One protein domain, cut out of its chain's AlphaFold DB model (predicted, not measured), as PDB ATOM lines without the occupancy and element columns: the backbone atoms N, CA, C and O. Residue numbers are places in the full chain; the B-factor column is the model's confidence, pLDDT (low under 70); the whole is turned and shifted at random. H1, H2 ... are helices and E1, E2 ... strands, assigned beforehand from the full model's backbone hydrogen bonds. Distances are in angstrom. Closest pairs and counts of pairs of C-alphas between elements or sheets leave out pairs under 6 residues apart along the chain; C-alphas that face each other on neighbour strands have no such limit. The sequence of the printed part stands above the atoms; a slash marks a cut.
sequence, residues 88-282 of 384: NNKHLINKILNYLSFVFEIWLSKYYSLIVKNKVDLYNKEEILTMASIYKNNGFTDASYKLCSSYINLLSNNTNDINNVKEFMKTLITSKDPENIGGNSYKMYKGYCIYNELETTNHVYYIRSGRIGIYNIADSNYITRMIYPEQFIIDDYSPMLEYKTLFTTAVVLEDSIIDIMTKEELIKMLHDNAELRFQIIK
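This is residues 88 to 282 of the 384 residues of the protein "Crp/Fnr family transcriptional regulator" of Brachyspira hampsonii (UniProt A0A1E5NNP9). Two small, twisted antiparallel sheets follow one another through the middle; a bundle of three helices, H3, H4 and H5, packs with H3 and H4 on one of them, E3 - E7 - E5 - E6. The long helix H1 runs past both sheets along one side, from the helices H6 and H7 near its first residues to the short H2 just past its last, and the link of residues 229 to 248 reaches from the sheets toward H1 and back. The 195 printed residues hold seven named helices and eight named strands, in the order H1 to H5, E1 to E8, H6, H7; the other sheet runs E1 - E2 - E8 - E4. The class is mixed, helices and strands, and the whole is compact, with a radius of gyration of the C-alphas of 17.5 A and spans of 56 by 40 by 30 A.

One sheet holds E3, residues 193 to 195, E7, residues 249 to 252, E5, residues 212 to 218, 19.9 A long, and E6, residues 221 to 228, 20.8 A. The other holds E1, residues 179 to 182, E2, residues 185 to 188, E8, residues 256 to 262, 19.2 A, and E4, residues 203 to 209, 17.9 A. H3 is residues 128 to 137, H4 residues 141 to 154, 20.2 A long, and H5 residues 159 to 169. H1, residues 90 to 115, is 37.6 A long, from C-alpha 90 at (269.642, 213.149, 375.910) to C-alpha 115 at (265.039, 248.753, 387.052). H2 is residues 119 to 122, H6 residues 263 to 272, and H7 residues 274 to 282, with C-alpha 282 at (260.834, 222.940, 387.981).

In the sheet E3 E7 E5 E6, N 194 and O 250 are 2.8 A apart between E3 and E7, N 213 and O 251 2.8 A between E7 and E5, and N 214 and O 226 2.8 A in the hairpin of E5 and E6. H3 and H4 are on this sheet as two layers, helices on one face of a sheet, at heights of 9.2 A and 9.7 A. H4 runs along the strands, at 19 degrees to E3 on the local plane; H3 runs slantwise, at 49 degrees to E5 on the local plane. H3, H4 and H5 form an up and down bundle, each running against the one before. H3 and H4, a helical hairpin, touch at a shallow tilt of 13 degrees, closest at the C-alphas of Ala 132 and Ser 144, 4.3 A; H4 and H5, another, touch with those of Tyr 145 and Met 169 closest, 6.0 A. The sheet E1 E2 E8 E4 is strongly twisted; N 181 and O 185 are 3.0 A apart in the hairpin of E1 and E2, N 186 and O 258 2.8 A between E2 and E8, and N 206 and O 259 2.9 A between E8 and E4. H6 stands up from it. H1 touches H6 with residues 90 to 94 alone, closest at the C-alphas of Lys 90 and His 271, 6.2 A, and only just touches H7, with 3 pairs of C-alphas within 8 A, made by residues 96 to 100 alone. H6 and H7 touch only at the corner, with the C-alphas of Leu 270 and Arg 277 4.7 A apart. H1 and H2 only graze the sheet E3 E7 E5 E6. Every O i to N i+4 pair is within hydrogen-bond range in H1, H3, H4, H5, H6 and H7; H2 is too short for one.

The two C-alphas farthest apart, those of Asn 88 and Asn 160, are 56.2 A apart. The printed part has no cut. The link E6 to E7 is long, with 20 residues. Residues 155 to 160, of which 159 and 160 belong to H5, stand free. The mean pLDDT of the printed part is 91.5, and residues 156 to 160 are under 70.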
ATOM      1  N   ASN A  88     264.183 209.705 377.850       84.94
ATOM      2  CA  ASN A  88     265.513 209.074 377.798       84.94
ATOM      3  C   ASN A  88     266.375 209.661 376.664       84.94
ATOM      4  O   ASN A  88     267.521 209.274 376.462       84.94
ATOM      5  N   ASN A  89     265.806 210.573 375.870       90.38
ATOM      6  CA  ASN A  89     266.511 211.209 374.769       90.38
ATOM      7  C   ASN A  89     267.355 212.370 375.318       90.38
ATOM      8  O   ASN A  89     266.819 213.435 375.626       90.38
ATOM      9  N   LYS A  90     268.673 212.161 375.405       92.62
ATOM     10  CA  LYS A  90     269.642 213.149 375.910       92.62
ATOM     11  C   LYS A  90     269.584 214.484 375.162       92.62
ATOM     12  O   LYS A  90     269.655 215.538 375.784       92.62
ATOM     13  N   HIS A  91     269.377 214.455 373.844       91.94
ATOM     14  CA  HIS A  91     269.238 215.673 373.043       91.94
ATOM     15  C   HIS A  91     267.990 216.477 373.441       91.94
ATOM     16  O   HIS A  91     268.055 217.697 373.556       91.94
ATOM     17  N   LEU A  92     266.857 215.816 373.697       90.94
ATOM     18  CA  LEU A  92     265.647 216.490 374.173       90.94
ATOM     19  C   LEU A  92     265.826 217.062 375.587       90.94
ATOM     20  O   LEU A  92     265.380 218.179 375.834       90.94
ATOM     21  N   ILE A  93     266.506 216.341 376.486       92.88
ATOM     22  CA  ILE A  93     266.832 216.845 377.831       92.88
ATOM     23  C   ILE A  93     267.665 218.127 377.722       92.88
ATOM     24  O   ILE A  93     267.268 219.160 378.254       92.88
ATOM     25  N   ASN A  94     268.760 218.093 376.958       93.44
ATOM     26  CA  ASN A  94     269.617 219.264 376.753       93.44
ATOM     27  C   ASN A  94     268.850 220.425 376.111       93.44
ATOM     28  O   ASN A  94     269.023 221.575 376.495       93.44
ATOM     29  N   LYS A  95     267.951 220.132 375.166       93.12
ATOM     30  CA  LYS A  95     267.106 221.145 374.532       93.12
ATOM     31  C   LYS A  95     266.174 221.840 375.525       93.12
ATOM     32  O   LYS A  95     265.999 223.050 375.428       93.12
ATOM     33  N   ILE A  96     265.588 221.090 376.461       94.94
ATOM     34  CA  ILE A  96     264.753 221.646 377.531       94.94
ATOM     35  C   ILE A  96     265.589 222.540 378.453       94.94
ATOM     36  O   ILE A  96     265.172 223.658 378.740       94.94
ATOM     37  N   LEU A  97     266.772 222.082 378.873       93.62
ATOM     38  CA  LEU A  97     267.659 222.859 379.746       93.62
ATOM     39  C   LEU A  97     268.111 224.160 379.071       93.62
ATOM     40  O   LEU A  97     267.922 225.232 379.634       93.62
ATOM     41  N   ASN A  98     268.584 224.086 377.824       92.50
ATOM     42  CA  ASN A  98     268.995 225.262 377.056       92.50
ATOM     43  C   ASN A  98     267.836 226.245 376.848       92.50
ATOM     44  O   ASN A  98     268.029 227.454 376.941       92.50
ATOM     45  N   TYR A  99     266.627 225.736 376.588       94.31
ATOM     46  CA  TYR A  99     265.427 226.564 376.508       94.31
ATOM     47  C   TYR A  99     265.168 227.306 377.824       94.31
ATOM     48  O   TYR A  99     264.932 228.510 377.798       94.31
ATOM     49  N   LEU A 100     265.232 226.616 378.963       95.25
ATOM     50  CA  LEU A 100     264.982 227.226 380.266       95.25
ATOM     51  C   LEU A 100     266.029 228.285 380.619       95.25
ATOM     52  O   LEU A 100     265.643 229.384 381.014       95.25
ATOM     53  N   SER A 101     267.318 227.996 380.422       92.56
ATOM     54  CA  SER A 101     268.399 228.966 380.642       92.56
ATOM     55  C   SER A 101     268.219 230.208 379.769       92.56
ATOM     56  O   SER A 101     268.251 231.324 380.278       92.56
ATOM     57  N   PHE A 102     267.925 230.024 378.478       92.06
ATOM     58  CA  PHE A 102     267.690 231.125 377.541       92.06
ATOM     59  C   PHE A 102     266.481 231.985 377.928       92.06
ATOM     60  O   PHE A 102     266.541 233.213 377.905       92.06
ATOM     61  N   VAL A 103     265.363 231.355 378.303       93.56
ATOM     62  CA  VAL A 103     264.153 232.084 378.705       93.56
ATOM     63  C   VAL A 103     264.379 232.829 380.019       93.56
ATOM     64  O   VAL A 103     263.941 233.973 380.144       93.56
ATOM     65  N   PHE A 104     265.071 232.216 380.983       94.88
ATOM     66  CA  PHE A 104     265.429 232.875 382.237       94.88
ATOM     67  C   PHE A 104     266.284 234.108 381.988       94.88
ATOM     68  O   PHE A 104     265.947 235.187 382.475       94.88
ATOM     69  N   GLU A 105     267.311 233.977 381.156       92.94
ATOM     70  CA  GLU A 105     268.174 235.083 380.772       92.94
ATOM     71  C   GLU A 105     267.399 236.229 380.101       92.94
ATOM     72  O   GLU A 105     267.513 237.374 380.535       92.94
ATOM     73  N   ILE A 106     266.525 235.934 379.128       91.94
ATOM     74  CA  ILE A 106     265.672 236.948 378.483       91.94
ATOM     75  C   ILE A 106     264.854 237.728 379.512       91.94
ATOM     76  O   ILE A 106     264.757 238.955 379.435       91.94
ATOM     77  N   TRP A 107     264.205 237.031 380.445       94.56
ATOM     78  CA  TRP A 107     263.348 237.691 381.426       94.56
ATOM     79  C   TRP A 107     264.150 238.489 382.447       94.56
ATOM     80  O   TRP A 107     263.709 239.567 382.837       94.56
ATOM     81  N   LEU A 108     265.344 238.037 382.823       94.12
ATOM     82  CA  LEU A 108     266.250 238.828 383.654       94.12
ATOM     83  C   LEU A 108     266.701 240.096 382.942       94.12
ATOM     84  O   LEU A 108     266.640 241.167 383.532       94.12
ATOM     85  N   SER A 109     267.082 240.007 381.668       92.44
ATOM     86  CA  SER A 109     267.449 241.184 380.880       92.44
ATOM     87  C   SER A 109     266.307 242.186 380.795       92.44
ATOM     88  O   SER A 109     266.531 243.383 380.956       92.44
ATOM     89  N   LYS A 110     265.067 241.714 380.619       93.06
ATOM     90  CA  LYS A 110     263.874 242.572 380.669       93.06
ATOM     91  C   LYS A 110     263.693 243.218 382.039       93.06
ATOM     92  O   LYS A 110     263.437 244.416 382.102       93.06
ATOM     93  N   TYR A 111     263.858 242.459 383.119       94.75
ATOM     94  CA  TYR A 111     263.799 242.986 384.481       94.75
ATOM     95  C   TYR A 111     264.849 244.082 384.707       94.75
ATOM     96  O   TYR A 111     264.480 245.199 385.058       94.75
ATOM     97  N   TYR A 112     266.122 243.824 384.395       93.31
ATOM     98  CA  TYR A 112     267.186 244.827 384.507       93.31
ATOM     99  C   TYR A 112     266.952 246.037 383.607       93.31
ATOM    100  O   TYR A 112     267.184 247.164 384.028       93.31
ATOM    101  N   SER A 113     266.412 245.845 382.403       91.50
ATOM    102  CA  SER A 113     266.067 246.963 381.524       91.50
ATOM    103  C   SER A 113     264.969 247.870 382.092       91.50
ATOM    104  O   SER A 113     264.860 249.012 381.649       91.50
ATOM    105  N   LEU A 114     264.170 247.397 383.057       91.25
ATOM    106  CA  LEU A 114     263.182 248.216 383.760       91.25
ATOM    107  C   LEU A 114     263.790 248.932 384.958       91.25
ATOM    108  O   LEU A 114     263.539 250.122 385.118       91.25
ATOM    109  N   ILE A 115     264.558 248.214 385.778       90.75
ATOM    110  CA  ILE A 115     265.039 248.753 387.052       90.75
ATOM    111  C   ILE A 115     266.274 249.643 386.884       90.75
ATOM    112  O   ILE A 115     266.355 250.673 387.538       90.75
ATOM    113  N   VAL A 116     267.187 249.323 385.959       89.56
ATOM    114  CA  VAL A 116     268.403 250.118 385.726       89.56
ATOM    115  C   VAL A 116     268.041 251.419 385.015       89.56
ATOM    116  O   VAL A 116     267.486 251.408 383.906       89.56
ATOM    117  N   LYS A 117     268.359 252.548 385.646       86.75
ATOM    118  CA  LYS A 117     268.017 253.896 385.180       86.75
ATOM    119  C   LYS A 117     268.977 254.342 384.083       86.75
ATOM    120  O   LYS A 117     268.526 254.751 383.010       86.75
ATOM    121  N   ASN A 118     270.281 254.205 384.308       84.12
ATOM    122  CA  ASN A 118     271.308 254.519 383.330       84.12
ATOM    123  C   ASN A 118     271.535 253.323 382.399       84.12
ATOM    124  O   ASN A 118     272.192 252.343 382.736       84.12
ATOM    125  N   LYS A 119     271.012 253.398 381.170       86.50
ATOM    126  CA  LYS A 119     271.122 252.287 380.206       86.50
ATOM    127  C   LYS A 119     272.565 251.955 379.818       86.50
ATOM    128  O   LYS A 119     272.795 250.855 379.329       86.50
ATOM    129  N   VAL A 120     273.520 252.859 380.046       80.62
ATOM    130  CA  VAL A 120     274.952 252.586 379.856       80.62
ATOM    131  C   VAL A 120     275.434 251.494 380.817       80.62
ATOM    132  O   VAL A 120     276.205 250.627 380.408       80.62
ATOM    133  N   ASP A 121     274.902 251.453 382.039       80.00
ATOM    134  CA  ASP A 121     275.310 250.510 383.092       80.00
ATOM    135  C   ASP A 121     274.780 249.091 382.844       80.00
ATOM    136  O   ASP A 121     275.215 248.123 383.464       80.00
ATOM    137  N   LEU A 122     273.878 248.926 381.868       75.69
ATOM    138  CA  LEU A 122     273.555 247.598 381.350       75.69
ATOM    139  C   LEU A 122     274.755 246.972 380.631       75.69
ATOM    140  O   LEU A 122     274.850 245.752 380.605       75.69
ATOM    141  N   TYR A 123     275.662 247.765 380.057       79.69
ATOM    142  CA  TYR A 123     276.743 247.288 379.184       79.69
ATOM    143  C   TYR A 123     278.145 247.582 379.730       79.69
ATOM    144  O   TYR A 123     279.084 246.829 379.456       79.69
ATOM    145  N   ASN A 124     278.286 248.637 380.531       74.50
ATOM    146  CA  ASN A 124     279.540 249.031 381.157       74.50
ATOM    147  C   ASN A 124     279.548 248.642 382.631       74.50
ATOM    148  O   ASN A 124     278.543 248.764 383.323       74.50
ATOM    149  N   LYS A 125     280.701 248.162 383.105       72.69
ATOM    150  CA  LYS A 125     280.907 247.964 384.539       72.69
ATOM    151  C   LYS A 125     281.326 249.283 385.166       72.69
ATOM    152  O   LYS A 125     282.131 250.009 384.585       72.69
ATOM    153  N   GLU A 126     280.799 249.526 386.356       81.06
ATOM    154  CA  GLU A 126     281.273 250.568 387.259       81.06
ATOM    155  C   GLU A 126     282.772 250.409 387.545       81.06
ATOM    156  O   GLU A 126     283.338 249.313 387.432       81.06
ATOM    157  N   GLU A 127     283.427 251.501 387.935       88.62
ATOM    158  CA  GLU A 127     284.833 251.443 388.332       88.62
ATOM    159  C   GLU A 127     285.033 250.452 389.488       88.62
ATOM    160  O   GLU A 127     284.251 250.398 390.441       88.62
ATOM    161  N   ILE A 128     286.116 249.672 389.432       92.31
ATOM    162  CA  ILE A 128     286.336 248.556 390.361       92.31
ATOM    163  C   ILE A 128     286.327 248.981 391.832       92.31
ATOM    164  O   ILE A 128     285.774 248.279 392.677       92.31
ATOM    165  N   LEU A 129     286.920 250.136 392.148       93.94
ATOM    166  CA  LEU A 129     286.977 250.661 393.510       93.94
ATOM    167  C   LEU A 129     285.603 251.126 393.990       93.94
ATOM    168  O   LEU A 129     285.279 250.939 395.163       93.94
ATOM    169  N   THR A 130     284.780 251.665 393.090       94.88
ATOM    170  CA  THR A 130     283.381 252.007 393.366       94.88
ATOM    171  C   THR A 130     282.596 250.741 393.679       94.88
ATOM    172  O   THR A 130     281.993 250.646 394.748       94.88
ATOM    173  N   MET A 131     282.691 249.721 392.821       94.88
ATOM    174  CA  MET A 131     282.029 248.435 393.046       94.88
ATOM    175  C   MET A 131     282.447 247.791 394.375       94.88
ATOM    176  O   MET A 131     281.611 247.395 395.190       94.88
ATOM    177  N   ALA A 132     283.755 247.721 394.631       96.38
ATOM    178  CA  ALA A 132     284.295 247.148 395.854       96.38
ATOM    179  C   ALA A 132     283.857 247.942 397.098       96.38
ATOM    180  O   ALA A 132     283.527 247.343 398.125       96.38
ATOM    181  N   SER A 133     283.797 249.274 397.012       96.88
ATOM    182  CA  SER A 133     283.311 250.133 398.099       96.88
ATOM    183  C   SER A 133     281.830 249.910 398.389       96.88
ATOM    184  O   SER A 133     281.453 249.824 399.555       96.88
ATOM    185  N   ILE A 134     281.000 249.739 397.356       96.31
ATOM    186  CA  ILE A 134     279.576 249.419 397.510       96.31
ATOM    187  C   ILE A 134     279.404 248.100 398.272       96.31
ATOM    188  O   ILE A 134     278.683 248.068 399.269       96.31
ATOM    189  N   TYR A 135     280.102 247.027 397.880       97.00
ATOM    190  CA  TYR A 135     280.033 245.753 398.611       97.00
ATOM    191  C   TYR A 135     280.512 245.888 400.062       97.00
ATOM    192  O   TYR A 135     279.842 245.412 400.979       97.00
ATOM    193  N   LYS A 136     281.632 246.588 400.292       96.62
ATOM    194  CA  LYS A 136     282.167 246.837 401.640       96.62
ATOM    195  C   LYS A 136     281.153 247.565 402.527       96.62
ATOM    196  O   LYS A 136     280.909 247.130 403.649       96.62
ATOM    197  N   ASN A 137     280.550 248.640 402.021       95.69
ATOM    198  CA  ASN A 137     279.601 249.473 402.764       95.69
ATOM    199  C   ASN A 137     278.308 248.723 403.117       95.69
ATOM    200  O   ASN A 137     277.664 249.057 404.106       95.69
ATOM    201  N   ASN A 138     277.967 247.680 402.356       93.62
ATOM    202  CA  ASN A 138     276.822 246.807 402.618       93.62
ATOM    203  C   ASN A 138     277.185 245.550 403.434       93.62
ATOM    204  O   ASN A 138     276.382 244.628 403.553       93.62
ATOM    205  N   GLY A 139     278.383 245.506 404.027       93.88
ATOM    206  CA  GLY A 139     278.820 244.414 404.904       93.88
ATOM    207  C   GLY A 139     279.339 243.173 404.175       93.88
ATOM    208  O   GLY A 139     279.638 242.170 404.820       93.88
ATOM    209  N   PHE A 140     279.503 243.228 402.851       96.38
ATOM    210  CA  PHE A 140     280.044 242.142 402.031       96.38
ATOM    211  C   PHE A 140     281.549 242.340 401.789       96.38
ATOM    212  O   PHE A 140     282.015 242.486 400.657       96.38
ATOM    213  N   THR A 141     282.332 242.380 402.870       97.00
ATOM    214  CA  THR A 141     283.773 242.685 402.810       97.00
ATOM    215  C   THR A 141     284.578 241.639 402.039       97.00
ATOM    216  O   THR A 141     285.495 242.005 401.309       97.00
ATOM    217  N   ASP A 142     284.205 240.361 402.126       97.81
ATOM    218  CA  ASP A 142     284.854 239.291 401.360       97.81
ATOM    219  C   ASP A 142     284.563 239.405 399.859       97.81
ATOM    220  O   ASP A 142     285.461 239.257 399.034       97.81
ATOM    221  N   ALA A 143     283.330 239.766 399.489       97.38
ATOM    222  CA  ALA A 143     282.978 240.040 398.098       97.38
ATOM    223  C   ALA A 143     283.768 241.225 397.538       97.38
ATOM    224  O   ALA A 143     284.314 241.131 396.442       97.38
ATOM    225  N   SER A 144     283.886 242.302 398.321       97.62
ATOM    226  CA  SER A 144     284.732 243.456 398.005       97.62
ATOM    227  C   SER A 144     286.183 243.033 397.743       97.62
ATOM    228  O   SER A 144     286.765 243.395 396.719       97.62
ATOM    229  N   TYR A 145     286.745 242.190 398.617       97.56
ATOM    230  CA  TYR A 145     288.116 241.701 398.490       97.56
ATOM    231  C   TYR A 145     288.303 240.837 397.240       97.56
ATOM    232  O   TYR A 145     289.228 241.075 396.460       97.56
ATOM    233  N   LYS A 146     287.416 239.859 397.022       96.38
ATOM    234  CA  LYS A 146     287.491 238.963 395.864       96.38
ATOM    235  C   LYS A 146     287.322 239.712 394.553       96.38
ATOM    236  O   LYS A 146     288.086 239.461 393.633       96.38
ATOM    237  N   LEU A 147     286.421 240.690 394.494       95.38
ATOM    238  CA  LEU A 147     286.249 241.538 393.318       95.38
ATOM    239  C   LEU A 147     287.555 242.272 392.960       95.38
ATOM    240  O   LEU A 147     288.002 242.220 391.812       95.38
ATOM    241  N   CYS A 148     288.215 242.892 393.946       95.25
ATOM    242  CA  CYS A 148     289.528 243.517 393.756       95.25
ATOM    243  C   CYS A 148     290.597 242.506 393.312       95.25
ATOM    244  O   CYS A 148     291.378 242.792 392.403       95.25
ATOM    245  N   SER A 149     290.620 241.316 393.916       93.88
ATOM    246  CA  SER A 149     291.561 240.254 393.554       93.88
ATOM    247  C   SER A 149     291.365 239.781 392.108       93.88
ATOM    248  O   SER A 149     292.340 239.667 391.365       93.88
ATOM    249  N   SER A 150     290.123 239.539 391.682       93.31
ATOM    250  CA  SER A 150     289.807 239.110 390.316       93.31
ATOM    251  C   SER A 150     290.163 240.204 389.305       93.31
ATOM    252  O   SER A 150     290.710 239.898 388.249       93.31
ATOM    253  N   TYR A 151     289.965 241.482 389.646       92.12
ATOM    254  CA  TYR A 151     290.400 242.608 388.813       92.12
ATOM    255  C   TYR A 151     291.922 242.661 388.618       92.12
ATOM    256  O   TYR A 151     292.386 242.795 387.486       92.12
ATOM    257  N   ILE A 152     292.706 242.510 389.694       90.94
ATOM    258  CA  ILE A 152     294.176 242.474 389.608       90.94
ATOM    259  C   ILE A 152     294.635 241.302 388.730       90.94
ATOM    260  O   ILE A 152     295.519 241.476 387.897       90.94
ATOM    261  N   ASN A 153     294.013 240.128 388.878       88.88
ATOM    262  CA  ASN A 153     294.356 238.946 388.085       88.88
ATOM    263  C   ASN A 153     294.047 239.118 386.586       88.88
ATOM    264  O   ASN A 153     294.736 238.533 385.753       88.88
ATOM    265  N   LEU A 154     293.036 239.921 386.233       86.31
ATOM    266  CA  LEU A 154     292.678 240.215 384.842       86.31
ATOM    267  C   LEU A 154     293.616 241.236 384.178       86.31
ATOM    268  O   LEU A 154     293.776 241.217 382.959       86.31
ATOM    269  N   LEU A 155     294.233 242.133 384.953       81.25
ATOM    270  CA  LEU A 155     295.089 243.202 384.439       81.25
ATOM    271  C   LEU A 155     296.562 242.888 384.681       81.25
ATOM    272  O   LEU A 155     297.163 243.306 385.665       81.25
ATOM    273  N   SER A 156     297.185 242.200 383.731       57.25
ATOM    274  CA  SER A 156     298.579 241.783 383.862       57.25
ATOM    275  C   SER A 156     299.623 242.911 383.737       57.25
ATOM    276  O   SER A 156     300.788 242.623 383.973       57.25
ATOM    277  N   ASN A 157     299.273 244.170 383.390       57.38
ATOM    278  CA  ASN A 157     300.273 245.192 382.994       57.38
ATOM    279  C   ASN A 157     300.017 246.687 383.365       57.38
ATOM    280  O   ASN A 157     300.803 247.527 382.934       57.38
ATOM    281  N   ASN A 158     298.995 247.073 384.150       59.56
ATOM    282  CA  ASN A 158     298.747 248.497 384.502       59.56
ATOM    283  C   ASN A 158     299.122 248.823 385.959       59.56
ATOM    284  O   ASN A 158     298.437 248.415 386.889       59.56
ATOM    285  N   THR A 159     300.203 249.575 386.183       66.31
ATOM    286  CA  THR A 159     300.834 249.692 387.514       66.31
ATOM    287  C   THR A 159     300.131 250.634 388.498       66.31
ATOM    288  O   THR A 159     300.082 250.315 389.684       66.31
ATOM    289  N   ASN A 160     299.570 251.766 388.056       69.44
ATOM    290  CA  ASN A 160     299.023 252.773 388.983       69.44
ATOM    291  C   ASN A 160     297.648 252.394 389.558       69.44
ATOM    292  O   ASN A 160     297.471 252.453 390.776       69.44
ATOM    293  N   ASP A 161     296.707 251.933 388.732       76.06
ATOM    294  CA  ASP A 161     295.366 251.547 389.203       76.06
ATOM    295  C   ASP A 161     295.423 250.328 390.133       76.06
ATOM    296  O   ASP A 161     294.740 250.275 391.156       76.06
ATOM    297  N   ILE A 162     296.324 249.381 389.844       85.25
ATOM    298  CA  ILE A 162     296.561 248.209 390.691       85.25
ATOM    299  C   ILE A 162     297.069 248.614 392.080       85.25
ATOM    300  O   ILE A 162     296.696 247.977 393.065       85.25
ATOM    301  N   ASN A 163     297.895 249.659 392.194       89.00
ATOM    302  CA  ASN A 163     298.388 250.114 393.496       89.00
ATOM    303  C   ASN A 163     297.250 250.658 394.366       89.00
ATOM    304  O   ASN A 163     297.144 250.268 395.527       89.00
ATOM    305  N   ASN A 164     296.357 251.471 393.796       91.12
ATOM    306  CA  ASN A 164     295.190 251.985 394.519       91.12
ATOM    307  C   ASN A 164     294.272 250.845 394.991       91.12
ATOM    308  O   ASN A 164     293.828 250.838 396.139       91.12
ATOM    309  N   VAL A 165     294.042 249.841 394.136       93.06
ATOM    310  CA  VAL A 165     293.265 248.643 394.494       93.06
ATOM    311  C   VAL A 165     293.941 247.854 395.615       93.06
ATOM    312  O   VAL A 165     293.280 247.487 396.585       93.06
ATOM    313  N   LYS A 166     295.259 247.645 395.547       93.38
ATOM    314  CA  LYS A 166     296.018 246.963 396.607       93.38
ATOM    315  C   LYS A 166     295.965 247.709 397.939       93.38
ATOM    316  O   LYS A 166     295.819 247.061 398.972       93.38
ATOM    317  N   GLU A 167     296.063 249.039 397.939       94.50
ATOM    318  CA  GLU A 167     295.912 249.838 399.162       94.50
ATOM    319  C   GLU A 167     294.498 249.712 399.740       94.50
ATOM    320  O   GLU A 167     294.344 249.476 400.939       94.50
ATOM    321  N   PHE A 168     293.463 249.773 398.898       96.19
ATOM    322  CA  PHE A 168     292.083 249.566 399.337       96.19
ATOM    323  C   PHE A 168     291.875 248.172 399.953       96.19
ATOM    324  O   PHE A 168     291.266 248.059 401.021       96.19
ATOM    325  N   MET A 169     292.437 247.120 399.345       96.06
ATOM    326  CA  MET A 169     292.334 245.737 399.834       96.06
ATOM    327  C   MET A 169     292.890 245.543 401.248       96.06
ATOM    328  O   MET A 169     292.361 244.720 401.989       96.06
ATOM    329  N   LYS A 170     293.900 246.320 401.670       95.44
ATOM    330  CA  LYS A 170     294.429 246.266 403.049       95.44
ATOM    331  C   LYS A 170     293.398 246.668 404.105       95.44
ATOM    332  O   LYS A 170     293.573 246.361 405.279       95.44
ATOM    333  N   THR A 171     292.335 247.366 403.703       94.56
ATOM    334  CA  THR A 171     291.246 247.794 404.593       94.56
ATOM    335  C   THR A 171     290.116 246.768 404.713       94.56
ATOM    336  O   THR A 171     289.120 247.041 405.384       94.56
ATOM    337  N   LEU A 172     290.224 245.633 404.018       95.38
ATOM    338  CA  LEU A 172     289.177 244.622 403.922       95.38
ATOM    339  C   LEU A 172     289.482 243.431 404.825       95.38
ATOM    340  O   LEU A 172     290.633 243.039 405.007       95.38
ATOM    341  N   ILE A 173     288.419 242.842 405.363       90.38
ATOM    342  CA  ILE A 173     288.472 241.608 406.144       90.38
ATOM    343  C   ILE A 173     287.896 240.500 405.269       90.38
ATOM    344  O   ILE A 173     286.763 240.619 404.791       90.38
ATOM    345  N   THR A 174     288.683 239.449 405.058       92.44
ATOM    346  CA  THR A 174     288.252 238.247 404.344       92.44
ATOM    347  C   THR A 174     287.487 237.321 405.274       92.44
ATOM    348  O   THR A 174     287.746 237.256 406.480       92.44
ATOM    349  N   SER A 175     286.548 236.582 404.701       92.31
ATOM    350  CA  SER A 175     285.828 235.535 405.415       92.31
ATOM    351  C   SER A 175     286.709 234.300 405.593       92.31
ATOM    352  O   SER A 175     287.743 234.144 404.944       92.31
ATOM    353  N   LYS A 176     286.297 233.404 406.494       94.88
ATOM    354  CA  LYS A 176     286.958 232.109 406.662       94.88
ATOM    355  C   LYS A 176     286.822 231.286 405.377       94.88
ATOM    356  O   LYS A 176     285.721 231.186 404.831       94.88
ATOM    357  N   ASP A 177     287.923 230.680 404.941       95.44
ATOM    358  CA  ASP A 177     287.931 229.828 403.755       95.44
ATOM    359  C   ASP A 177     287.007 228.605 403.907       95.44
ATOM    360  O   ASP A 177     286.812 228.108 405.024       95.44
ATOM    361  N   PRO A 178     286.440 228.090 402.799       96.81
ATOM    362  CA  PRO A 178     285.585 226.917 402.828       96.81
ATOM    363  C   PRO A 178     286.356 225.676 403.260       96.81
ATOM    364  O   PRO A 178     287.499 225.454 402.859       96.81
ATOM    365  N   GLU A 179     285.689 224.809 404.011       97.75
ATOM    366  CA  GLU A 179     286.233 223.513 404.409       97.75
ATOM    367  C   GLU A 179     285.632 222.419 403.527       97.75
ATOM    368  O   GLU A 179     284.412 222.266 403.472       97.75
ATOM    369  N   ASN A 180     286.469 221.639 402.838       97.38
ATOM    370  CA  ASN A 180     285.995 220.442 402.144       97.38
ATOM    371  C   ASN A 180     285.555 219.408 403.195       97.38
ATOM    372  O   ASN A 180     286.351 219.011 404.046       97.38
ATOM    373  N   ILE A 181     284.292 218.986 403.135       97.00
ATOM    374  CA  ILE A 181     283.700 218.025 404.082       97.00
ATOM    375  C   ILE A 181     283.451 216.648 403.450       97.00
ATOM    376  O   ILE A 181     282.798 215.796 404.053       97.00
ATOM    377  N   GLY A 182     283.977 216.420 402.245       94.50
ATOM    378  CA  GLY A 182     283.899 215.157 401.522       94.50
ATOM    379  C   GLY A 182     283.454 215.336 400.075       94.50
ATOM    380  O   GLY A 182     282.490 216.042 399.783       94.50
ATOM    381  N   GLY A 183     284.138 214.646 399.159       94.31
ATOM    382  CA  GLY A 183     283.834 214.700 397.731       94.31
ATOM    383  C   GLY A 183     283.857 216.137 397.211       94.31
ATOM    384  O   GLY A 183     284.863 216.838 397.335       94.31
ATOM    385  N   ASN A 184     282.735 216.563 396.640       95.31
ATOM    386  CA  ASN A 184     282.539 217.903 396.108       95.31
ATOM    387  C   ASN A 184     281.719 218.828 397.032       95.31
ATOM    388  O   ASN A 184     281.308 219.905 396.598       95.31
ATOM    389  N   SER A 185     281.498 218.423 398.287       97.88
ATOM    390  CA  SER A 185     280.771 219.188 399.301       97.88
ATOM    391  C   SER A 185     281.712 220.060 400.134       97.88
ATOM    392  O   SER A 185     282.725 219.592 400.664       97.88
ATOM    393  N   TYR A 186     281.331 221.321 400.323       98.44
ATOM    394  CA  TYR A 186     282.081 222.303 401.099       98.44
ATOM    395  C   TYR A 186     281.199 222.945 402.163       98.44
ATOM    396  O   TYR A 186     280.082 223.380 401.880       98.44
ATOM    397  N   LYS A 187     281.724 223.057 403.383       98.38
ATOM    398  CA  LYS A 187     281.172 223.933 404.411       98.38
ATOM    399  C   LYS A 187     281.669 225.351 404.153       98.38
ATOM    400  O   LYS A 187     282.872 225.601 404.183       98.38
ATOM    401  N   MET A 188     280.742 226.266 403.903       98.19
ATOM    402  CA  MET A 188     281.015 227.679 403.662       98.19
ATOM    403  C   MET A 188     280.466 228.522 404.809       98.19
ATOM    404  O   MET A 188     279.384 228.255 405.330       98.19
ATOM    405  N   TYR A 189     281.222 229.540 405.199       97.94
ATOM    406  CA  TYR A 189     280.928 230.362 406.367       97.94
ATOM    407  C   TYR A 189     280.158 231.622 405.988       97.94
ATOM    408  O   TYR A 189     280.356 232.173 404.903       97.94
ATOM    409  N   LYS A 190     279.303 232.105 406.895       97.69
ATOM    410  CA  LYS A 190     278.608 233.385 406.717       97.69
ATOM    411  C   LYS A 190     279.579 234.502 406.308       97.69
ATOM    412  O   LYS A 190     280.620 234.694 406.928       97.69
ATOM    413  N   GLY A 191     279.191 235.265 405.290       97.31
ATOM    414  CA  GLY A 191     279.962 236.360 404.710       97.31
ATOM    415  C   GLY A 191     280.922 235.932 403.600       97.31
ATOM    416  O   GLY A 191     281.507 236.804 402.962       97.31
ATOM    417  N   TYR A 192     281.112 234.633 403.348       98.38
ATOM    418  CA  TYR A 192     281.975 234.159 402.267       98.38
ATOM    419  C   TYR A 192     281.372 234.480 400.895       98.38
ATOM    420  O   TYR A 192     280.193 234.219 400.646       98.38
ATOM    421  N   CYS A 193     282.175 235.035 399.992       97.75
ATOM    422  CA  CYS A 193     281.795 235.272 398.605       97.75
ATOM    423  C   CYS A 193     282.126 234.031 397.766       97.75
ATOM    424  O   CYS A 193     283.284 233.639 397.680       97.75
ATOM    425  N   ILE A 194     281.135 233.387 397.152       96.81
ATOM    426  CA  ILE A 194     281.337 232.165 396.358       96.81
ATOM    427  C   ILE A 194     282.013 232.500 395.025       96.81
ATOM    428  O   ILE A 194     283.018 231.889 394.673       96.81
ATOM    429  N   TYR A 195     281.466 233.486 394.319       95.44
ATOM    430  CA  TYR A 195     281.978 234.028 393.062       95.44
ATOM    431  C   TYR A 195     281.539 235.489 392.925       95.44
ATOM    432  O   TYR A 195     280.609 235.925 393.614       95.44
ATOM    433  N   ASN A 196     282.183 236.241 392.029       93.88
ATOM    434  CA  ASN A 196     281.865 237.652 391.790       93.88
ATOM    435  C   ASN A 196     281.600 237.999 390.317       93.88
ATOM    436  O   ASN A 196     281.858 237.218 389.407       93.88
ATOM    437  N   GLU A 197     281.125 239.224 390.088       92.44
ATOM    438  CA  GLU A 197     280.712 239.721 388.772       92.44
ATOM    439  C   GLU A 197     281.822 239.727 387.706       92.44
ATOM    440  O   GLU A 197     281.515 239.846 386.519       92.44
ATOM    441  N   LEU A 198     283.107 239.663 388.076       89.88
ATOM    442  CA  LEU A 198     284.232 239.589 387.130       89.88
ATOM    443  C   LEU A 198     284.598 238.161 386.727       89.88
ATOM    444  O   LEU A 198     285.367 237.984 385.782       89.88
ATOM    445  N   GLU A 199     284.074 237.159 387.423       85.56
ATOM    446  CA  GLU A 199     284.431 235.765 387.216       85.56
ATOM    447  C   GLU A 199     283.467 235.096 386.240       85.56
ATOM    448  O   GLU A 199     282.250 235.267 386.303       85.56
ATOM    449  N   THR A 200     284.019 234.300 385.331       75.38
ATOM    450  CA  THR A 200     283.253 233.327 384.557       75.38
ATOM    451  C   THR A 200     283.565 231.948 385.112       75.38
ATOM    452  O   THR A 200     284.716 231.510 385.103       75.38
ATOM    453  N   THR A 201     282.548 231.251 385.625       77.12
ATOM    454  CA  THR A 201     282.729 229.901 386.163       77.12
ATOM    455  C   THR A 201     282.053 228.858 385.270       77.12
ATOM    456  O   THR A 201     280.989 229.074 384.681       77.12
ATOM    457  N   ASN A 202     282.697 227.692 385.145       83.81
ATOM    458  CA  ASN A 202     282.047 226.486 384.617       83.81
ATOM    459  C   ASN A 202     281.403 225.656 385.741       83.81
ATOM    460  O   ASN A 202     281.001 224.513 385.519       83.81
ATOM    461  N   HIS A 203     281.349 226.213 386.951       91.94
ATOM    462  CA  HIS A 203     280.801 225.551 388.114       91.94
ATOM    463  C   HIS A 203     279.313 225.862 388.251       91.94
ATOM    464  O   HIS A 203     278.800 226.859 387.756       91.94
ATOM    465  N   VAL A 204     278.628 224.959 388.929       94.25
ATOM    466  CA  VAL A 204     277.271 225.079 389.423       94.25
ATOM    467  C   VAL A 204     277.344 224.750 390.902       94.25
ATOM    468  O   VAL A 204     277.980 223.770 391.300       94.25
ATOM    469  N   TYR A 205     276.685 225.571 391.707       96.94
ATOM    470  CA  TYR A 205     276.710 225.445 393.156       96.94
ATOM    471  C   TYR A 205     275.324 225.021 393.621       96.94
ATOM    472  O   TYR A 205     274.365 225.777 393.455       96.94
ATOM    473  N   TYR A 206     275.205 223.812 394.162       97.12
ATOM    474  CA  TYR A 206     273.964 223.294 394.731       97.12
ATOM    475  C   TYR A 206     273.943 223.529 396.240       97.12
ATOM    476  O   TYR A 206     274.836 223.087 396.965       97.12
ATOM    477  N   ILE A 207     272.920 224.236 396.714       97.94
ATOM    478  CA  ILE A 207     272.767 224.602 398.120       97.94
ATOM    479  C   ILE A 207     272.150 223.413 398.859       97.94
ATOM    480  O   ILE A 207     270.942 223.199 398.786       97.94
ATOM    481  N   ARG A 208     272.959 222.626 399.577       96.75
ATOM    482  CA  ARG A 208     272.446 221.509 400.393       96.75
ATOM    483  C   ARG A 208     271.760 221.993 401.661       96.75
ATOM    484  O   ARG A 208     270.782 221.386 402.072       96.75
ATOM    485  N   SER A 209     272.300 223.042 402.273       97.50
ATOM    486  CA  SER A 209     271.732 223.696 403.450       97.50
ATOM    487  C   SER A 209     272.214 225.142 403.539       97.50
ATOM    488  O   SER A 209     273.325 225.449 403.096       97.50
ATOM    489  N   GLY A 210     271.416 225.996 404.174       97.19
ATOM    490  CA  GLY A 210     271.712 227.416 404.366       97.19
ATOM    491  C   GLY A 210     271.127 228.308 403.268       97.19
ATOM    492  O   GLY A 210     270.207 227.910 402.545       97.19
ATOM    493  N   ARG A 211     271.640 229.539 403.156       97.56
ATOM    494  CA  ARG A 211     271.090 230.583 402.278       97.56
ATOM    495  C   ARG A 211     272.170 231.384 401.583       97.56
ATOM    496  O   ARG A 211     273.095 231.892 402.222       97.56
ATOM    497  N   ILE A 212     271.991 231.562 400.277       98.38
ATOM    498  CA  ILE A 212     272.914 232.310 399.427       98.38
ATOM    499  C   ILE A 212     272.204 233.518 398.819       98.38
ATOM    500  O   ILE A 212     271.203 233.377 398.118       98.38
ATOM    501  N   GLY A 213     272.735 234.711 399.077       98.06
ATOM    502  CA  GLY A 213     272.288 235.952 398.458       98.06
ATOM    503  C   GLY A 213     272.982 236.176 397.121       98.06
ATOM    504  O   GLY A 213     274.196 236.004 397.015       98.06
ATOM    505  N   ILE A 214     272.212 236.555 396.105       97.38
ATOM    506  CA  ILE A 214     272.700 236.893 394.770       97.38
ATOM    507  C   ILE A 214     272.509 238.384 394.544       97.38
ATOM    508  O   ILE A 214     271.388 238.897 394.613       97.38
ATOM    509  N   TYR A 215     273.610 239.051 394.229       96.31
ATOM    510  CA  TYR A 215     273.700 240.497 394.105       96.31
ATOM    511  C   TYR A 215     274.371 240.886 392.793       96.31
ATOM    512  O   TYR A 215     275.074 240.084 392.179       96.31
ATOM    513  N   ASN A 216     274.172 242.122 392.370       93.94
ATOM    514  CA  ASN A 216     274.966 242.755 391.325       93.94
ATOM    515  C   ASN A 216     275.013 244.264 391.576       93.94
ATOM    516  O   ASN A 216     274.260 244.771 392.407       93.94
ATOM    517  N   ILE A 217     275.867 244.982 390.858       92.50
ATOM    518  CA  ILE A 217     275.946 246.443 390.935       92.50
ATOM    519  C   ILE A 217     275.427 247.054 389.636       92.50
ATOM    520  O   ILE A 217     275.755 246.590 388.545       92.50
ATOM    521  N   ALA A 218     274.586 248.081 389.759       90.38
ATOM    522  CA  ALA A 218     274.169 248.942 388.654       90.38
ATOM    523  C   ALA A 218     273.752 250.320 389.190       90.38
ATOM    524  O   ALA A 218     273.310 250.421 390.336       90.38
ATOM    525  N   ASP A 219     273.866 251.371 388.375       88.38
ATOM    526  CA  ASP A 219     273.603 252.762 388.774       88.38
ATOM    527  C   ASP A 219     274.301 253.140 390.097       88.38
ATOM    528  O   ASP A 219     273.680 253.719 390.993       88.38
ATOM    529  N   SER A 220     275.563 252.731 390.273       88.12
ATOM    530  CA  SER A 220     276.348 252.927 391.501       88.12
ATOM    531  C   SER A 220     275.674 252.445 392.800       88.12
ATOM    532  O   SER A 220     275.996 252.917 393.890       88.12
ATOM    533  N   ASN A 221     274.749 251.488 392.710       88.00
ATOM    534  CA  ASN A 221     274.063 250.877 393.846       88.00
ATOM    535  C   ASN A 221     274.134 249.349 393.757       88.00
ATOM    536  O   ASN A 221     274.298 248.780 392.675       88.00
ATOM    537  N   TYR A 222     274.013 248.674 394.901       90.44
ATOM    538  CA  TYR A 222     273.857 247.221 394.903       90.44
ATOM    539  C   TYR A 222     272.388 246.859 394.689       90.44
ATOM    540  O   TYR A 222     271.488 247.487 395.239       90.44
ATOM    541  N   ILE A 223     272.162 245.821 393.898       93.94
ATOM    542  CA  ILE A 223     270.849 245.272 393.591       93.94
ATOM    543  C   ILE A 223     270.782 243.889 394.219       93.94
ATOM    544  O   ILE A 223     271.579 243.005 393.892       93.94
ATOM    545  N   THR A 224     269.801 243.674 395.092       95.62
ATOM    546  CA  THR A 224     269.453 242.328 395.551       95.62
ATOM    547  C   THR A 224     268.684 241.636 394.429       95.62
ATOM    548  O   THR A 224     267.570 242.023 394.094       95.62
ATOM    549  N   ARG A 225     269.259 240.605 393.799       94.81
ATOM    550  CA  ARG A 225     268.584 239.869 392.716       94.81
ATOM    551  C   ARG A 225     267.606 238.844 393.279       94.81
ATOM    552  O   ARG A 225     266.465 238.763 392.811       94.81
ATOM    553  N   MET A 226     268.091 238.021 394.206       96.19
ATOM    554  CA  MET A 226     267.341 236.985 394.919       96.19
ATOM    555  C   MET A 226     268.189 236.423 396.066       96.19
ATOM    556  O   MET A 226     269.411 236.395 395.958       96.19
ATOM    557  N   ILE A 227     267.554 235.901 397.110       97.56
ATOM    558  CA  ILE A 227     268.171 235.030 398.108       97.56
ATOM    559  C   ILE A 227     267.622 233.627 397.866       97.56
ATOM    560  O   ILE A 227     266.410 233.422 397.884       97.56
ATOM    561  N   TYR A 228     268.504 232.671 397.593       97.75
ATOM    562  CA  TYR A 228     268.117 231.289 397.344       97.75
ATOM    563  C   TYR A 228     268.254 230.448 398.619       97.75
ATOM    564  O   TYR A 228     269.311 230.493 399.262       97.75
ATOM    565  N   PRO A 229     267.207 229.685 398.987       96.44
ATOM    566  CA  PRO A 229     267.282 228.706 400.059       96.44
ATOM    567  C   PRO A 229     267.963 227.418 399.572       96.44
ATOM    568  O   PRO A 229     268.357 227.281 398.412       96.44
ATOM    569  N   GLU A 230     268.068 226.447 400.471       95.81
ATOM    570  CA  GLU A 230     268.464 225.081 400.145       95.81
ATOM    571  C   GLU A 230     267.624 224.440 399.024       95.81
ATOM    572  O   GLU A 230     266.496 224.840 398.731       95.81
ATOM    573  N   GLN A 231     268.209 223.427 398.384       94.44
ATOM    574  CA  GLN A 231     267.738 222.739 397.177       94.44
ATOM    575  C   GLN A 231     267.752 223.567 395.883       94.44
ATOM    576  O   GLN A 231     267.350 223.063 394.831       94.44
ATOM    577  N   PHE A 232     268.260 224.800 395.913       96.62
ATOM    578  CA  PHE A 232     268.500 225.580 394.703       96.62
ATOM    579  C   PHE A 232     269.923 225.398 394.174       96.62
ATOM    580  O   PHE A 232     270.872 225.217 394.935       96.62
ATOM    581  N   ILE A 233     270.075 225.497 392.851       95.38
ATOM    582  CA  ILE A 233     271.379 225.717 392.216       95.38
ATOM    583  C   ILE A 233     271.551 227.191 391.855       95.38
ATOM    584  O   ILE A 233     270.581 227.867 391.494       95.38
ATOM    585  N   ILE A 234     272.790 227.666 391.860       94.12
ATOM    586  CA  ILE A 234     273.184 228.984 391.349       94.12
ATOM    587  C   ILE A 234     274.301 228.838 390.303       94.12
ATOM    588  O   ILE A 234     274.958 227.799 390.237       94.12
ATOM    589  N   ASP A 235     274.473 229.875 389.481       85.88
ATOM    590  CA  ASP A 235     275.400 229.926 388.333       85.88
ATOM    591  C   ASP A 235     275.194 228.815 387.272       85.88
ATOM    592  O   ASP A 235     276.101 228.362 386.574       85.88
ATOM    593  N   ASP A 236     273.945 228.369 387.109       75.25
ATOM    594  CA  ASP A 236     273.543 227.294 386.193       75.25
ATOM    595  C   ASP A 236     273.497 227.684 384.712       75.25
ATOM    596  O   ASP A 236     273.281 226.832 383.849       75.25
ATOM    597  N   TYR A 237     273.739 228.951 384.388       75.12
ATOM    598  CA  TYR A 237     273.845 229.435 383.018       75.12
ATOM    599  C   TYR A 237     275.009 230.414 382.899       75.12
ATOM    600  O   TYR A 237     275.317 231.146 383.828       75.12
ATOM    601  N   SER A 238     275.682 230.405 381.750       75.38
ATOM    602  CA  SER A 238     276.585 231.501 381.394       75.38
ATOM    603  C   SER A 238     275.752 232.537 380.647       75.38
ATOM    604  O   SER A 238     275.162 232.147 379.636       75.38
ATOM    605  N   PRO A 239     275.684 233.804 381.096       80.19
ATOM    606  CA  PRO A 239     275.035 234.855 380.323       80.19
ATOM    607  C   PRO A 239     275.583 234.884 378.889       80.19
ATOM    608  O   PRO A 239     276.798 234.936 378.688       80.19
ATOM    609  N   MET A 240     274.695 234.782 377.903       77.94
ATOM    610  CA  MET A 240     274.998 234.923 376.478       77.94
ATOM    611  C   MET A 240     274.780 236.357 375.987       77.94
ATOM    612  O   MET A 240     275.390 236.779 375.007       77.94
ATOM    613  N   LEU A 241     273.888 237.098 376.641       76.38
ATOM    614  CA  LEU A 241     273.623 238.502 376.393       76.38
ATOM    615  C   LEU A 241     274.728 239.348 377.025       76.38
ATOM    616  O   LEU A 241     275.227 239.062 378.111       76.38
ATOM    617  N   GLU A 242     275.066 240.451 376.366       76.19
ATOM    618  CA  GLU A 242     276.167 241.334 376.773       76.19
ATOM    619  C   GLU A 242     275.864 242.171 378.031       76.19
ATOM    620  O   GLU A 242     276.659 243.030 378.410       76.19
ATOM    621  N   TYR A 243     274.725 241.932 378.693       81.56
ATOM    622  CA  TYR A 243     274.294 242.717 379.846       81.56
ATOM    623  C   TYR A 243     275.161 242.395 381.065       81.56
ATOM    624  O   TYR A 243     275.128 241.283 381.594       81.56
ATOM    625  N   LYS A 244     275.913 243.385 381.553       83.38
ATOM    626  CA  LYS A 244     276.818 243.240 382.701       83.38
ATOM    627  C   LYS A 244     276.083 242.901 383.989       83.38
ATOM    628  O   LYS A 244     276.620 242.145 384.788       83.38
ATOM    629  N   THR A 245     274.839 243.347 384.132       81.75
ATOM    630  CA  THR A 245     273.971 243.029 385.276       81.75
ATOM    631  C   THR A 245     273.549 241.559 385.363       81.75
ATOM    632  O   THR A 245     273.011 241.134 386.382       81.75
ATOM    633  N   LEU A 246     273.784 240.756 384.316       87.12
ATOM    634  CA  LEU A 246     273.570 239.306 384.371       87.12
ATOM    635  C   LEU A 246     274.705 238.568 385.082       87.12
ATOM    636  O   LEU A 246     274.483 237.458 385.574       87.12
ATOM    637  N   PHE A 247     275.889 239.178 385.146       90.12
ATOM    638  CA  PHE A 247     276.967 238.721 386.009       90.12
ATOM    639  C   PHE A 247     276.615 239.120 387.437       90.12
ATOM    640  O   PHE A 247     276.063 240.191 387.672       90.12
ATOM    641  N   THR A 248     276.870 238.228 388.386       93.75
ATOM    642  CA  THR A 248     276.418 238.410 389.767       93.75
ATOM    643  C   THR A 248     277.515 238.053 390.746       93.75
ATOM    644  O   THR A 248     278.465 237.354 390.405       93.75
ATOM    645  N   THR A 249     277.353 238.524 391.970       96.12
ATOM    646  CA  THR A 249     278.119 238.117 393.136       96.12
ATOM    647  C   THR A 249     277.232 237.261 394.025       96.12
ATOM    648  O   THR A 249     276.100 237.646 394.330       96.12
ATOM    649  N   ALA A 250     277.739 236.109 394.455       97.38
ATOM    650  CA  ALA A 250     277.045 235.217 395.375       97.38
ATOM    651  C   ALA A 250     277.696 235.262 396.760       97.38
ATOM    652  O   ALA A 250     278.896 235.031 396.883       97.38
ATOM    653  N   VAL A 251     276.910 235.527 397.805       98.06
ATOM    654  CA  VAL A 251     277.393 235.644 399.190       98.06
ATOM    655  C   VAL A 251     276.627 234.700 400.110       98.06
ATOM    656  O   VAL A 251     275.398 234.649 400.090       98.06
ATOM    657  N   VAL A 252     277.358 233.972 400.948       98.44
ATOM    658  CA  VAL A 252     276.810 233.090 401.982       98.44
ATOM    659  C   VAL A 252     276.218 233.928 403.121       98.44
ATOM    660  O   VAL A 252     276.938 234.677 403.777       98.44
ATOM    661  N   LEU A 253     274.910 233.828 403.376       97.38
ATOM    662  CA  LEU A 253     274.216 234.661 404.379       97.38
ATOM    663  C   LEU A 253     274.144 234.010 405.765       97.38
ATOM    664  O   LEU A 253     274.016 234.705 406.777       97.38
ATOM    665  N   GLU A 254     274.286 232.691 405.804       96.88
ATOM    666  CA  GLU A 254     274.427 231.860 406.999       96.88
ATOM    667  C   GLU A 254     275.316 230.660 406.688       96.88
ATOM    668  O   GLU A 254     275.444 230.289 405.522       96.88
ATOM    669  N   ASP A 255     275.933 230.057 407.704       98.00
ATOM    670  CA  ASP A 255     276.774 228.871 407.518       98.00
ATOM    671  C   ASP A 255     276.034 227.818 406.682       98.00
ATOM    672  O   ASP A 255     274.919 227.406 407.000       98.00
ATOM    673  N   SER A 256     276.654 227.426 405.573       98.44
ATOM    674  CA  SER A 256     276.009 226.682 404.494       98.44
ATOM    675  C   SER A 256     276.829 225.463 404.097       98.44
ATOM    676  O   SER A 256     278.050 225.426 404.270       98.44
ATOM    677  N   ILE A 257     276.159 224.468 403.519       98.56
ATOM    678  CA  ILE A 257     276.808 223.338 402.853       98.56
ATOM    679  C   ILE A 257     276.483 223.433 401.370       98.56
ATOM    680  O   ILE A 257     275.314 223.397 400.988       98.56
ATOM    681  N   ILE A 258     277.520 223.540 400.544       98.44
ATOM    682  CA  ILE A 258     277.404 223.743 399.102       98.44
ATOM    683  C   ILE A 258     278.144 222.626 398.372       98.44
ATOM    684  O   ILE A 258     279.330 222.404 398.618       98.44
ATOM    685  N   ASP A 259     277.458 221.951 397.450       97.62
ATOM    686  CA  ASP A 259     278.108 221.063 396.488       97.62
ATOM    687  C   ASP A 259     278.535 221.865 395.267       97.62
ATOM    688  O   ASP A 259     277.736 222.607 394.690       97.62
ATOM    689  N   ILE A 260     279.782 221.685 394.847       96.69
ATOM    690  CA  ILE A 260     280.337 222.338 393.663       96.69
ATOM    691  C   ILE A 260     280.504 221.282 392.577       96.69
ATOM    692  O   ILE A 260     281.140 220.256 392.791       96.69
ATOM    693  N   MET A 261     279.934 221.499 391.402       95.50
ATOM    694  CA  MET A 261     280.101 220.597 390.258       95.50
ATOM    695  C   MET A 261     280.242 221.401 388.979       95.50
ATOM    696  O   MET A 261     279.868 222.565 388.932       95.50
ATOM    697  N   THR A 262     280.761 220.806 387.921       94.00
ATOM    698  CA  THR A 262     280.770 221.429 386.598       94.00
ATOM    699  C   THR A 262     279.393 221.347 385.935       94.00
ATOM    700  O   THR A 262     278.586 220.456 386.223       94.00
ATOM    701  N   LYS A 263     279.127 222.236 384.970       90.38
ATOM    702  CA  LYS A 263     277.912 222.169 384.133       90.38
ATOM    703  C   LYS A 263     277.777 220.818 383.419       90.38
ATOM    704  O   LYS A 263     276.677 220.286 383.285       90.38
ATOM    705  N   GLU A 264     278.894 220.233 382.996       92.06
ATOM    706  CA  GLU A 264     278.928 218.924 382.339       92.06
ATOM    707  C   GLU A 264     278.550 217.778 383.284       92.06
ATOM    708  O   GLU A 264     277.814 216.873 382.887       92.06
ATOM    709  N   GLU A 265     279.030 217.812 384.529       94.50
ATOM    710  CA  GLU A 265     278.659 216.842 385.564       94.50
ATOM    711  C   GLU A 265     277.173 216.931 385.894       94.50
ATOM    712  O   GLU A 265     276.495 215.901 385.877       94.50
ATOM    713  N   LEU A 266     276.641 218.147 386.072       93.25
ATOM    714  CA  LEU A 266     275.206 218.345 386.264       93.25
ATOM    715  C   LEU A 266     274.415 217.731 385.103       93.25
ATOM    716  O   LEU A 266     273.510 216.934 385.329       93.25
ATOM    717  N   ILE A 267     274.768 218.037 383.849       92.31
ATOM    718  CA  ILE A 267     274.060 217.500 382.676       92.31
ATOM    719  C   ILE A 267     274.071 215.964 382.666       92.31
ATOM    720  O   ILE A 267     273.030 215.358 382.400       92.31
ATOM    721  N   LYS A 268     275.204 215.327 382.991       93.69
ATOM    722  CA  LYS A 268     275.292 213.860 383.105       93.69
ATOM    723  C   LYS A 268     274.349 213.334 384.189       93.69
ATOM    724  O   LYS A 268     273.562 212.430 383.914       93.69
ATOM    725  N   MET A 269     274.337 213.953 385.372       93.25
ATOM    726  CA  MET A 269     273.418 213.581 386.454       93.25
ATOM    727  C   MET A 269     271.950 213.697 386.026       93.25
ATOM    728  O   MET A 269     271.147 212.821 386.338       93.25
ATOM    729  N   LEU A 270     271.586 214.732 385.262       92.94
ATOM    730  CA  LEU A 270     270.216 214.921 384.768       92.94
ATOM    731  C   LEU A 270     269.818 213.922 383.678       92.94
ATOM    732  O   LEU A 270     268.624 213.690 383.469       92.94
ATOM    733  N   HIS A 271     270.775 213.333 382.957       92.94
ATOM    734  CA  HIS A 271     270.486 212.252 382.008       92.94
ATOM    735  C   HIS A 271     270.085 210.975 382.736       92.94
ATOM    736  O   HIS A 271     269.129 210.319 382.317       92.94
ATOM    737  N   ASP A 272     270.769 210.675 383.837       90.31
ATOM    738  CA  ASP A 272     270.660 209.387 384.521       90.31
ATOM    739  C   ASP A 272     269.659 209.417 385.690       90.31
ATOM    740  O   ASP A 272     269.077 208.389 386.036       90.31
ATOM    741  N   ASN A 273     269.373 210.597 386.254       92.62
ATOM    742  CA  ASN A 273     268.427 210.775 387.353       92.62
ATOM    743  C   ASN A 273     267.186 211.570 386.910       92.62
ATOM    744  O   ASN A 273     267.207 212.792 386.740       92.62
ATOM    745  N   ALA A 274     266.074 210.852 386.734       91.25
ATOM    746  CA  ALA A 274     264.806 211.426 386.297       91.25
ATOM    747  C   ALA A 274     264.160 212.370 387.313       91.25
ATOM    748  O   ALA A 274     263.560 213.368 386.915       91.25
ATOM    749  N   GLU A 275     264.287 212.067 388.601       92.00
ATOM    750  CA  GLU A 275     263.729 212.884 389.674       92.00
ATOM    751  C   GLU A 275     264.487 214.205 389.800       92.00
ATOM    752  O   GLU A 275     263.874 215.272 389.748       92.00
ATOM    753  N   LEU A 276     265.821 214.142 389.831       92.25
ATOM    754  CA  LEU A 276     266.670 215.331 389.832       92.25
ATOM    755  C   LEU A 276     266.388 216.196 388.600       92.25
ATOM    756  O   LEU A 276     266.211 217.406 388.712       92.25
ATOM    757  N   ARG A 277     266.262 215.584 387.416       93.44
ATOM    758  CA  ARG A 277     265.902 216.308 386.190       93.44
ATOM    759  C   ARG A 277     264.595 217.080 386.337       93.44
ATOM    760  O   ARG A 277     264.533 218.238 385.930       93.44
ATOM    761  N   PHE A 278     263.564 216.466 386.909       94.06
ATOM    762  CA  PHE A 278     262.296 217.145 387.160       94.06
ATOM    763  C   PHE A 278     262.458 218.328 388.111       94.06
ATOM    764  O   PHE A 278     261.982 219.422 387.809       94.06
ATOM    765  N   GLN A 279     263.156 218.116 389.229       93.75
ATOM    766  CA  GLN A 279     263.404 219.144 390.238       93.75
ATOM    767  C   GLN A 279     264.151 220.342 389.641       93.75
ATOM    768  O   GLN A 279     263.714 221.477 389.820       93.75
ATOM    769  N   ILE A 280     265.198 220.104 388.844       94.56
ATOM    770  CA  ILE A 280     265.967 221.174 388.195       94.56
ATOM    771  C   ILE A 280     265.123 221.943 387.173       94.56
ATOM    772  O   ILE A 280     265.114 223.174 387.191       94.56
ATOM    773  N   ILE A 281     264.360 221.254 386.313       95.94
ATOM    774  CA  ILE A 281     263.465 221.918 385.346       95.94
ATOM    775  C   ILE A 281     262.424 222.767 386.087       95.94
ATOM    776  O   ILE A 281     262.182 223.914 385.701       95.94
ATOM    777  N   LYS A 282     261.830 222.235 387.163       96.50
ATOM    778  CA  LYS A 282     260.834 222.940 387.981       96.50
ATOM    779  C   LYS A 282     261.439 224.179 388.644       96.50
ATOM    780  O   LYS A 282     260.846 225.252 388.588       96.50
TER     781      LYS A 282